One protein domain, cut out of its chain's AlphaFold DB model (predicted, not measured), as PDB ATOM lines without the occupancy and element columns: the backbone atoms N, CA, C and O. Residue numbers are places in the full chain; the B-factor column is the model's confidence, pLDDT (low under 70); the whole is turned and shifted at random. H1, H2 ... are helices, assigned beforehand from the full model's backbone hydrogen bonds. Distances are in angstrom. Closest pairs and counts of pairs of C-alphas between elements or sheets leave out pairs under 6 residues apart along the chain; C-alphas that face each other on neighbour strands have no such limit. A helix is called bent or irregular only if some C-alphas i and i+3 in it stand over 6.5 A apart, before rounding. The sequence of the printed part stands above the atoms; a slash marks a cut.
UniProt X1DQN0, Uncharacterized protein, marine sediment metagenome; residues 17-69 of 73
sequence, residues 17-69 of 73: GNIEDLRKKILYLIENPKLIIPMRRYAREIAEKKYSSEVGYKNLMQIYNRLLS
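What this domain is: This is residues 17 to 69 of the 73 residues of an uncharacterized protein of marine sediment metagenome (UniProt X1DQN0). Picture an open L of three helices set end to end: H1 makes the short arm, and H2 and H3, following each other at a small angle, make the long arm. There is no core, and no helix packs on another; a turn of the backbone at Asn 32 makes the corner of the L, and a second turn at Ser 52 joins H2 to H3. The printed part has 53 residues with three named helices, H1, H2 and H3 in that order along the chain, and no named strand, and its class is all helix. It is extended, with a radius of gyration of the C-alphas of 18.6 A, and its C-alphas span 55 by 28 by 12 A.

How they stand to each other: Begin with H1, residues 19 to 31, and go on to H2, residues 33 to 51. These two are close but not clearly touching; their closest C-alphas, those of Leu 29 and Leu 35, are 7.1 A apart. They run opposite ways at a steep tilt of 69 degrees, only just short of about perpendicular. Next comes H3, residues 53 to 68, which is close to H2 but not clearly touching it; here the closest C-alphas are those of Lys 49 and Val 55, at 7.3 A. H2 and H3 run the same way at a shallow tilt of 30 degrees. H1 and H3 are apart. On the backbone, every O i to N i+4 pair is within hydrogen-bond range in H1 and H3, and 13 of 15 are in H2.

Where its parts are: Find C-alpha 19 at (-39.359, 0.673, 11.013); from there H1 runs 18.4 A to C-alpha 31 at (-27.273, 8.309, 22.527). Look next at C-alpha 33, where H2 begins; it runs 26.4 A to C-alpha 51 and is the longest helix by residues, with 19. H2 is irregular, but only just: C-alphas 34 and 37 are 6.6 A apart, and its line is a rough one. H3 runs 22.2 A from C-alpha 53 to C-alpha 68 at (-16.191, 17.662, -29.913).

The domain as a whole: The two C-alphas farthest apart are those of Glu 31 and Ser 69, at 55.3 A, and the outline is flat, but only just. Residues 17 to 69 stand free, of which 19 to 31 belong to H1, 33 to 51 to H2 and 53 to 68 to H3: each of their C-alphas is more than 10 A from any C-alpha 8 or more places along the chain from it. Both links, H1 to H2 and H2 to H3, are tight, with one residue each. The printed part has no cut. The mean pLDDT of the printed part is 95.4, and no printed residue is under 70.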
ATOM      1  N   GLY A  17     -38.530   0.052   4.602       95.94
ATOM      2  CA  GLY A  17     -39.714  -0.599   5.176       95.94
ATOM      3  C   GLY A  17     -39.493  -1.231   6.556       95.94
ATOM      4  O   GLY A  17     -40.467  -1.601   7.209       95.94
ATOM      5  N   ASN A  18     -38.253  -1.294   7.055       97.94
ATOM      6  CA  ASN A  18     -37.955  -1.771   8.400       97.94
ATOM      7  C   ASN A  18     -37.966  -0.615   9.414       97.94
ATOM      8  O   ASN A  18     -36.957   0.041   9.678       97.94
ATOM      9  N   ILE A  19     -39.138  -0.379  10.007       97.88
ATOM     10  CA  ILE A  19     -39.359   0.673  11.013       97.88
ATOM     11  C   ILE A  19     -38.440   0.490  12.228       97.88
ATOM     12  O   ILE A  19     -37.943   1.467  12.790       97.88
ATOM     13  N   GLU A  20     -38.201  -0.755  12.631       98.44
ATOM     14  CA  GLU A  20     -37.411  -1.059  13.820       98.44
ATOM     15  C   GLU A  20     -35.924  -0.754  13.610       98.44
ATOM     16  O   GLU A  20     -35.260  -0.254  14.518       98.44
ATOM     17  N   ASP A  21     -35.402  -0.986  12.405       98.25
ATOM     18  CA  ASP A  21     -34.035  -0.595  12.057       98.25
ATOM     19  C   ASP A  21     -33.883   0.933  12.009       98.25
ATOM     20  O   ASP A  21     -32.997   1.490  12.659       98.25
ATOM     21  N   LEU A  22     -34.824   1.642  11.372       97.88
ATOM     22  CA  LEU A  22     -34.848   3.109  11.387       97.88
ATOM     23  C   LEU A  22     -34.846   3.667  12.822       97.88
ATOM     24  O   LEU A  22     -34.053   4.556  13.146       97.88
ATOM     25  N   ARG A  23     -35.693   3.114  13.704       98.31
ATOM     26  CA  ARG A  23     -35.758   3.492  15.124       98.31
ATOM     27  C   ARG A  23     -34.401   3.328  15.804       98.31
ATOM     28  O   ARG A  23     -33.953   4.245  16.493       98.31
ATOM     29  N   LYS A  24     -33.731   2.189  15.596       98.38
ATOM     30  CA  LYS A  24     -32.401   1.916  16.162       98.38
ATOM     31  C   LYS A  24     -31.358   2.924  15.684       98.38
ATOM     32  O   LYS A  24     -30.603   3.433  16.508       98.38
ATOM     33  N   LYS A  25     -31.332   3.257  14.390       97.44
ATOM     34  CA  LYS A  25     -30.373   4.233  13.838       97.44
ATOM     35  C   LYS A  25     -30.586   5.639  14.404       97.44
ATOM     36  O   LYS A  25     -29.610   6.313  14.731       97.44
ATOM     37  N   ILE A  26     -31.841   6.063  14.574       97.56
ATOM     38  CA  ILE A  26     -32.169   7.354  15.198       97.56
ATOM     39  C   ILE A  26     -31.699   7.381  16.657       97.56
ATOM     40  O   ILE A  26     -30.980   8.301  17.050       97.56
ATOM     41  N   LEU A  27     -32.063   6.365  17.447       98.44
ATOM     42  CA  LEU A  27     -31.682   6.286  18.861       98.44
ATOM     43  C   LEU A  27     -30.166   6.257  19.046       98.44
ATOM     44  O   LEU A  27     -29.645   6.991  19.879       98.44
ATOM     45  N   TYR A  28     -29.452   5.509  18.207       97.88
ATOM     46  CA  TYR A  28     -27.995   5.451  18.247       97.88
ATOM     47  C   TYR A  28     -27.341   6.839  18.140       97.88
ATOM     48  O   TYR A  28     -26.400   7.131  18.877       97.88
ATOM     49  N   LEU A  29     -27.838   7.723  17.266       97.19
ATOM     50  CA  LEU A  29     -27.300   9.083  17.136       97.19
ATOM     51  C   LEU A  29     -27.670   9.987  18.319       97.19
ATOM     52  O   LEU A  29     -26.852  10.816  18.716       97.19
ATOM     53  N   ILE A  30     -28.864   9.812  18.896       97.56
ATOM     54  CA  ILE A  30     -29.293  10.529  20.108       97.56
ATOM     55  C   ILE A  30     -28.412  10.138  21.302       97.56
ATOM     56  O   ILE A  30     -27.975  11.005  22.054       97.56
ATOM     57  N   GLU A  31     -28.110   8.849  21.448       98.12
ATOM     58  CA  GLU A  31     -27.273   8.309  22.527       98.12
ATOM     59  C   GLU A  31     -25.779   8.628  22.336       98.12
ATOM     60  O   GLU A  31     -25.009   8.628  23.297       98.12
ATOM     61  N   ASN A  32     -25.353   8.951  21.109       97.38
ATOM     62  CA  ASN A  32     -23.958   9.234  20.765       97.38
ATOM     63  C   ASN A  32     -23.779  10.624  20.114       97.38
ATOM     64  O   ASN A  32     -23.244  10.724  19.003       97.38
ATOM     65  N   PRO A  33     -24.118  11.732  20.804       96.69
ATOM     66  CA  PRO A  33     -24.127  13.078  20.216       96.69
ATOM     67  C   PRO A  33     -22.747  13.543  19.726       96.69
ATOM     68  O   PRO A  33     -22.642  14.344  18.796       96.69
ATOM     69  N   LYS A  34     -21.665  12.988  20.291       97.12
ATOM     70  CA  LYS A  34     -20.278  13.219  19.851       97.12
ATOM     71  C   LYS A  34     -20.026  12.853  18.381       97.12
ATOM     72  O   LYS A  34     -19.091  13.377  17.783       97.12
ATOM     73  N   LEU A  35     -20.847  11.977  17.796       96.19
ATOM     74  CA  LEU A  35     -20.738  11.570  16.392       96.19
ATOM     75  C   LEU A  35     -21.331  12.609  15.430       96.19
ATOM     76  O   LEU A  35     -20.931  12.661  14.270       96.19
ATOM     77  N   ILE A  36     -22.245  13.469  15.897       95.12
ATOM     78  CA  ILE A  36     -23.033  14.356  15.028       95.12
ATOM     79  C   ILE A  36     -22.156  15.410  14.349       95.12
ATOM     80  O   ILE A  36     -22.248  15.604  13.140       95.12
ATOM     81  N   ILE A  37     -21.293  16.094  15.104       96.81
ATOM     82  CA  ILE A  37     -20.430  17.154  14.559       96.81
ATOM     83  C   ILE A  37     -19.473  16.634  13.472       96.81
ATOM     84  O   ILE A  37     -19.479  17.206  12.376       96.81
ATOM     85  N   PRO A  38     -18.667  15.576  13.704       97.38
ATOM     86  CA  PRO A  38     -17.786  15.056  12.661       97.38
ATOM     87  C   PRO A  38     -18.570  14.512  11.463       97.38
ATOM     88  O   PRO A  38     -18.188  14.803  10.329       97.38
ATOM     89  N   MET A  39     -19.693  13.821  11.698       97.50
ATOM     90  CA  MET A  39     -20.534  13.284  10.626       97.50
ATOM     91  C   MET A  39     -21.117  14.393   9.745       97.50
ATOM     92  O   MET A  39     -21.018  14.340   8.520       97.50
ATOM     93  N   ARG A  40     -21.651  15.457  10.357       96.31
ATOM     94  CA  ARG A  40     -22.188  16.627   9.648       96.31
ATOM     95  C   ARG A  40     -21.118  17.337   8.823       96.31
ATOM     96  O   ARG A  40     -21.383  17.723   7.686       96.31
ATOM     97  N   ARG A  41     -19.924  17.537   9.391       97.88
ATOM     98  CA  ARG A  41     -18.815  18.192   8.685       97.88
ATOM     99  C   ARG A  41     -18.414  17.391   7.450       97.88
ATOM    100  O   ARG A  41     -18.304  17.966   6.373       97.88
ATOM    101  N   TYR A  42     -18.262  16.077   7.600       97.31
ATOM    102  CA  TYR A  42     -17.907  15.198   6.491       97.31
ATOM    103  C   TYR A  42     -19.011  15.131   5.425       97.31
ATOM    104  O   TYR A  42     -18.726  15.225   4.232       97.31
ATOM    105  N   ALA A  43     -20.284  15.074   5.834       96.31
ATOM    106  CA  ALA A  43     -21.416  15.142   4.912       96.31
ATOM    107  C   ALA A  43     -21.397  16.421   4.063       96.31
ATOM    108  O   ALA A  43     -21.584  16.361   2.846       96.31
ATOM    109  N   ARG A  44     -21.123  17.576   4.689       96.25
ATOM    110  CA  ARG A  44     -21.023  18.857   3.981       96.25
ATOM    111  C   ARG A  44     -19.857  18.877   2.997       96.25
ATOM    112  O   ARG A  44     -20.048  19.274   1.852       96.25
ATOM    113  N   GLU A  45     -18.689  18.415   3.428       95.81
ATOM    114  CA  GLU A  45     -17.491  18.346   2.589       95.81
ATOM    115  C   GLU A  45     -17.729  17.500   1.328       95.81
ATOM    116  O   GLU A  45     -17.399  17.922   0.221       95.81
ATOM    117  N   ILE A  46     -18.343  16.323   1.475       94.44
ATOM    118  CA  ILE A  46     -18.659  15.445   0.344       94.44
ATOM    119  C   ILE A  46     -19.689  16.085  -0.592       94.44
ATOM    120  O   ILE A  46     -19.518  16.022  -1.811       94.44
ATOM    121  N   ALA A  47     -20.719  16.737  -0.044       93.12
ATOM    122  CA  ALA A  47     -21.715  17.452  -0.839       93.12
ATOM    123  C   ALA A  47     -21.076  18.536  -1.720       93.12
ATOM    124  O   ALA A  47     -21.347  18.598  -2.916       93.12
ATOM    125  N   GLU A  48     -20.181  19.346  -1.155       93.94
ATOM    126  CA  GLU A  48     -19.498  20.416  -1.889       93.94
ATOM    127  C   GLU A  48     -18.511  19.871  -2.931       93.94
ATOM    128  O   GLU A  48     -18.478  20.350  -4.067       93.94
ATOM    129  N   LYS A  49     -17.732  18.842  -2.571       92.12
ATOM    130  CA  LYS A  49     -16.673  18.300  -3.435       92.12
ATOM    131  C   LYS A  49     -17.179  17.438  -4.585       92.12
ATOM    132  O   LYS A  49     -16.536  17.411  -5.627       92.12
ATOM    133  N   LYS A  50     -18.268  16.688  -4.393       90.31
ATOM    134  CA  LYS A  50     -18.746  15.713  -5.392       90.31
ATOM    135  C   LYS A  50     -20.041  16.131  -6.076       90.31
ATOM    136  O   LYS A  50     -20.254  15.764  -7.226       90.31
ATOM    137  N   TYR A  51     -20.892  16.886  -5.385       88.44
ATOM    138  CA  TYR A  51     -22.278  17.110  -5.799       88.44
ATOM    139  C   TYR A  51     -22.641  18.597  -5.932       88.44
ATOM    140  O   TYR A  51     -23.820  18.940  -6.004       88.44
ATOM    141  N   SER A  52     -21.652  19.495  -5.980       92.00
ATOM    142  CA  SER A  52     -21.894  20.904  -6.295       92.00
ATOM    143  C   SER A  52     -22.220  21.100  -7.777       92.00
ATOM    144  O   SER A  52     -21.784  20.342  -8.648       92.00
ATOM    145  N   SER A  53     -22.972  22.161  -8.076       92.31
ATOM    146  CA  SER A  53     -23.312  22.548  -9.450       92.31
ATOM    147  C   SER A  53     -22.071  22.815 -10.302       92.31
ATOM    148  O   SER A  53     -22.049  22.448 -11.473       92.31
ATOM    149  N   GLU A  54     -21.018  23.390  -9.716       94.88
ATOM    150  CA  GLU A  54     -19.739  23.619 -10.393       94.88
ATOM    151  C   GLU A  54     -19.073  22.303 -10.819       94.88
ATOM    152  O   GLU A  54     -18.610  22.183 -11.953       94.88
ATOM    153  N   VAL A  55     -19.052  21.297  -9.938       93.25
ATOM    154  CA  VAL A  55     -18.509  19.967 -10.251       93.25
ATOM    155  C   VAL A  55     -19.342  19.297 -11.341       93.25
ATOM    156  O   VAL A  55     -18.781  18.796 -12.316       93.25
ATOM    157  N   GLY A  56     -20.672  19.360 -11.234       93.06
ATOM    158  CA  GLY A  56     -21.578  18.857 -12.269       93.06
ATOM    159  C   GLY A  56     -21.333  19.510 -13.633       93.06
ATOM    160  O   GLY A  56     -21.189  18.810 -14.634       93.06
ATOM    161  N   TYR A  57     -21.200  20.838 -13.666       95.75
ATOM    162  CA  TYR A  57     -20.890  21.594 -14.879       95.75
ATOM    163  C   TYR A  57     -19.539  21.190 -15.481       95.75
ATOM    164  O   TYR A  57     -19.463  20.902 -16.675       95.75
ATOM    165  N   LYS A  58     -18.476  21.114 -14.668       95.44
ATOM    166  CA  LYS A  58     -17.140  20.699 -15.129       95.44
ATOM    167  C   LYS A  58     -17.166  19.300 -15.740       95.44
ATOM    168  O   LYS A  58     -16.629  19.117 -16.829       95.44
ATOM    169  N   ASN A  59     -17.819  18.344 -15.082       94.00
ATOM    170  CA  ASN A  59     -17.941  16.974 -15.582       94.00
ATOM    171  C   ASN A  59     -18.698  16.932 -16.917       94.00
ATOM    172  O   ASN A  59     -18.270  16.260 -17.853       94.00
ATOM    173  N   LEU A  60     -19.788  17.694 -17.033       95.75
ATOM    174  CA  LEU A  60     -20.563  17.775 -18.267       95.75
ATOM    175  C   LEU A  60     -19.746  18.393 -19.416       95.75
ATOM    176  O   LEU A  60     -19.722  17.852 -20.520       95.75
ATOM    177  N   MET A  61     -19.021  19.483 -19.154       95.81
ATOM    178  CA  MET A  61     -18.157  20.121 -20.152       95.81
ATOM    179  C   MET A  61     -16.983  19.238 -20.575       95.81
ATOM    180  O   MET A  61     -16.610  19.255 -21.743       95.81
ATOM    181  N   GLN A  62     -16.418  18.435 -19.671       95.62
ATOM    182  CA  GLN A  62     -15.390  17.451 -20.027       95.62
ATOM    183  C   GLN A  62     -15.914  16.417 -21.029       95.62
ATOM    184  O   GLN A  62     -15.211  16.084 -21.982       95.62
ATOM    185  N   ILE A  63     -17.152  15.945 -20.849       95.56
ATOM    186  CA  ILE A  63     -17.799  15.030 -21.797       95.56
ATOM    187  C   ILE A  63     -17.975  15.719 -23.153       95.56
ATOM    188  O   ILE A  63     -17.563  15.160 -24.167       95.56
ATOM    189  N   TYR A  64     -18.510  16.945 -23.181       95.00
ATOM    190  CA  TYR A  64     -18.662  17.696 -24.433       95.00
ATOM    191  C   TYR A  64     -17.328  17.924 -25.143       95.00
ATOM    192  O   TYR A  64     -17.219  17.643 -26.333       95.00
ATOM    193  N   ASN A  65     -16.295  18.360 -24.421       94.44
ATOM    194  CA  ASN A  65     -14.971  18.595 -24.992       94.44
ATOM    195  C   ASN A  65     -14.363  17.316 -25.573       94.44
ATOM    196  O   ASN A  65     -13.738  17.377 -26.624       94.44
ATOM    197  N   ARG A  66     -14.576  16.158 -24.938       93.12
ATOM    198  CA  ARG A  66     -14.109  14.862 -25.452       93.12
ATOM    199  C   ARG A  66     -14.837  14.430 -26.728       93.12
ATOM    200  O   ARG A  66     -14.240  13.770 -27.567       93.12
ATOM    201  N   LEU A  67     -16.125  14.747 -26.851       94.50
ATOM    202  CA  LEU A  67     -16.929  14.387 -28.024       94.50
ATOM    203  C   LEU A  67     -16.713  15.345 -29.203       94.50
ATOM    204  O   LEU A  67     -16.872  14.940 -30.349       94.50
ATOM    205  N   LEU A  68     -16.385  16.606 -28.917       91.25
ATOM    206  CA  LEU A  68     -16.191  17.662 -29.913       91.25
ATOM    207  C   LEU A  68     -14.720  17.883 -30.284       91.25
ATOM    208  O   LEU A  68     -14.450  18.550 -31.282       91.25
ATOM    209  N   SER A  69     -13.767  17.354 -29.509       81.06
ATOM    210  CA  SER A  69     -12.364  17.348 -29.918       81.06
ATOM    211  C   SER A  69     -12.237  16.528 -31.203       81.06
ATOM    212  O   SER A  69     -12.714  15.388 -31.206       81.06
TER     213      SER A  69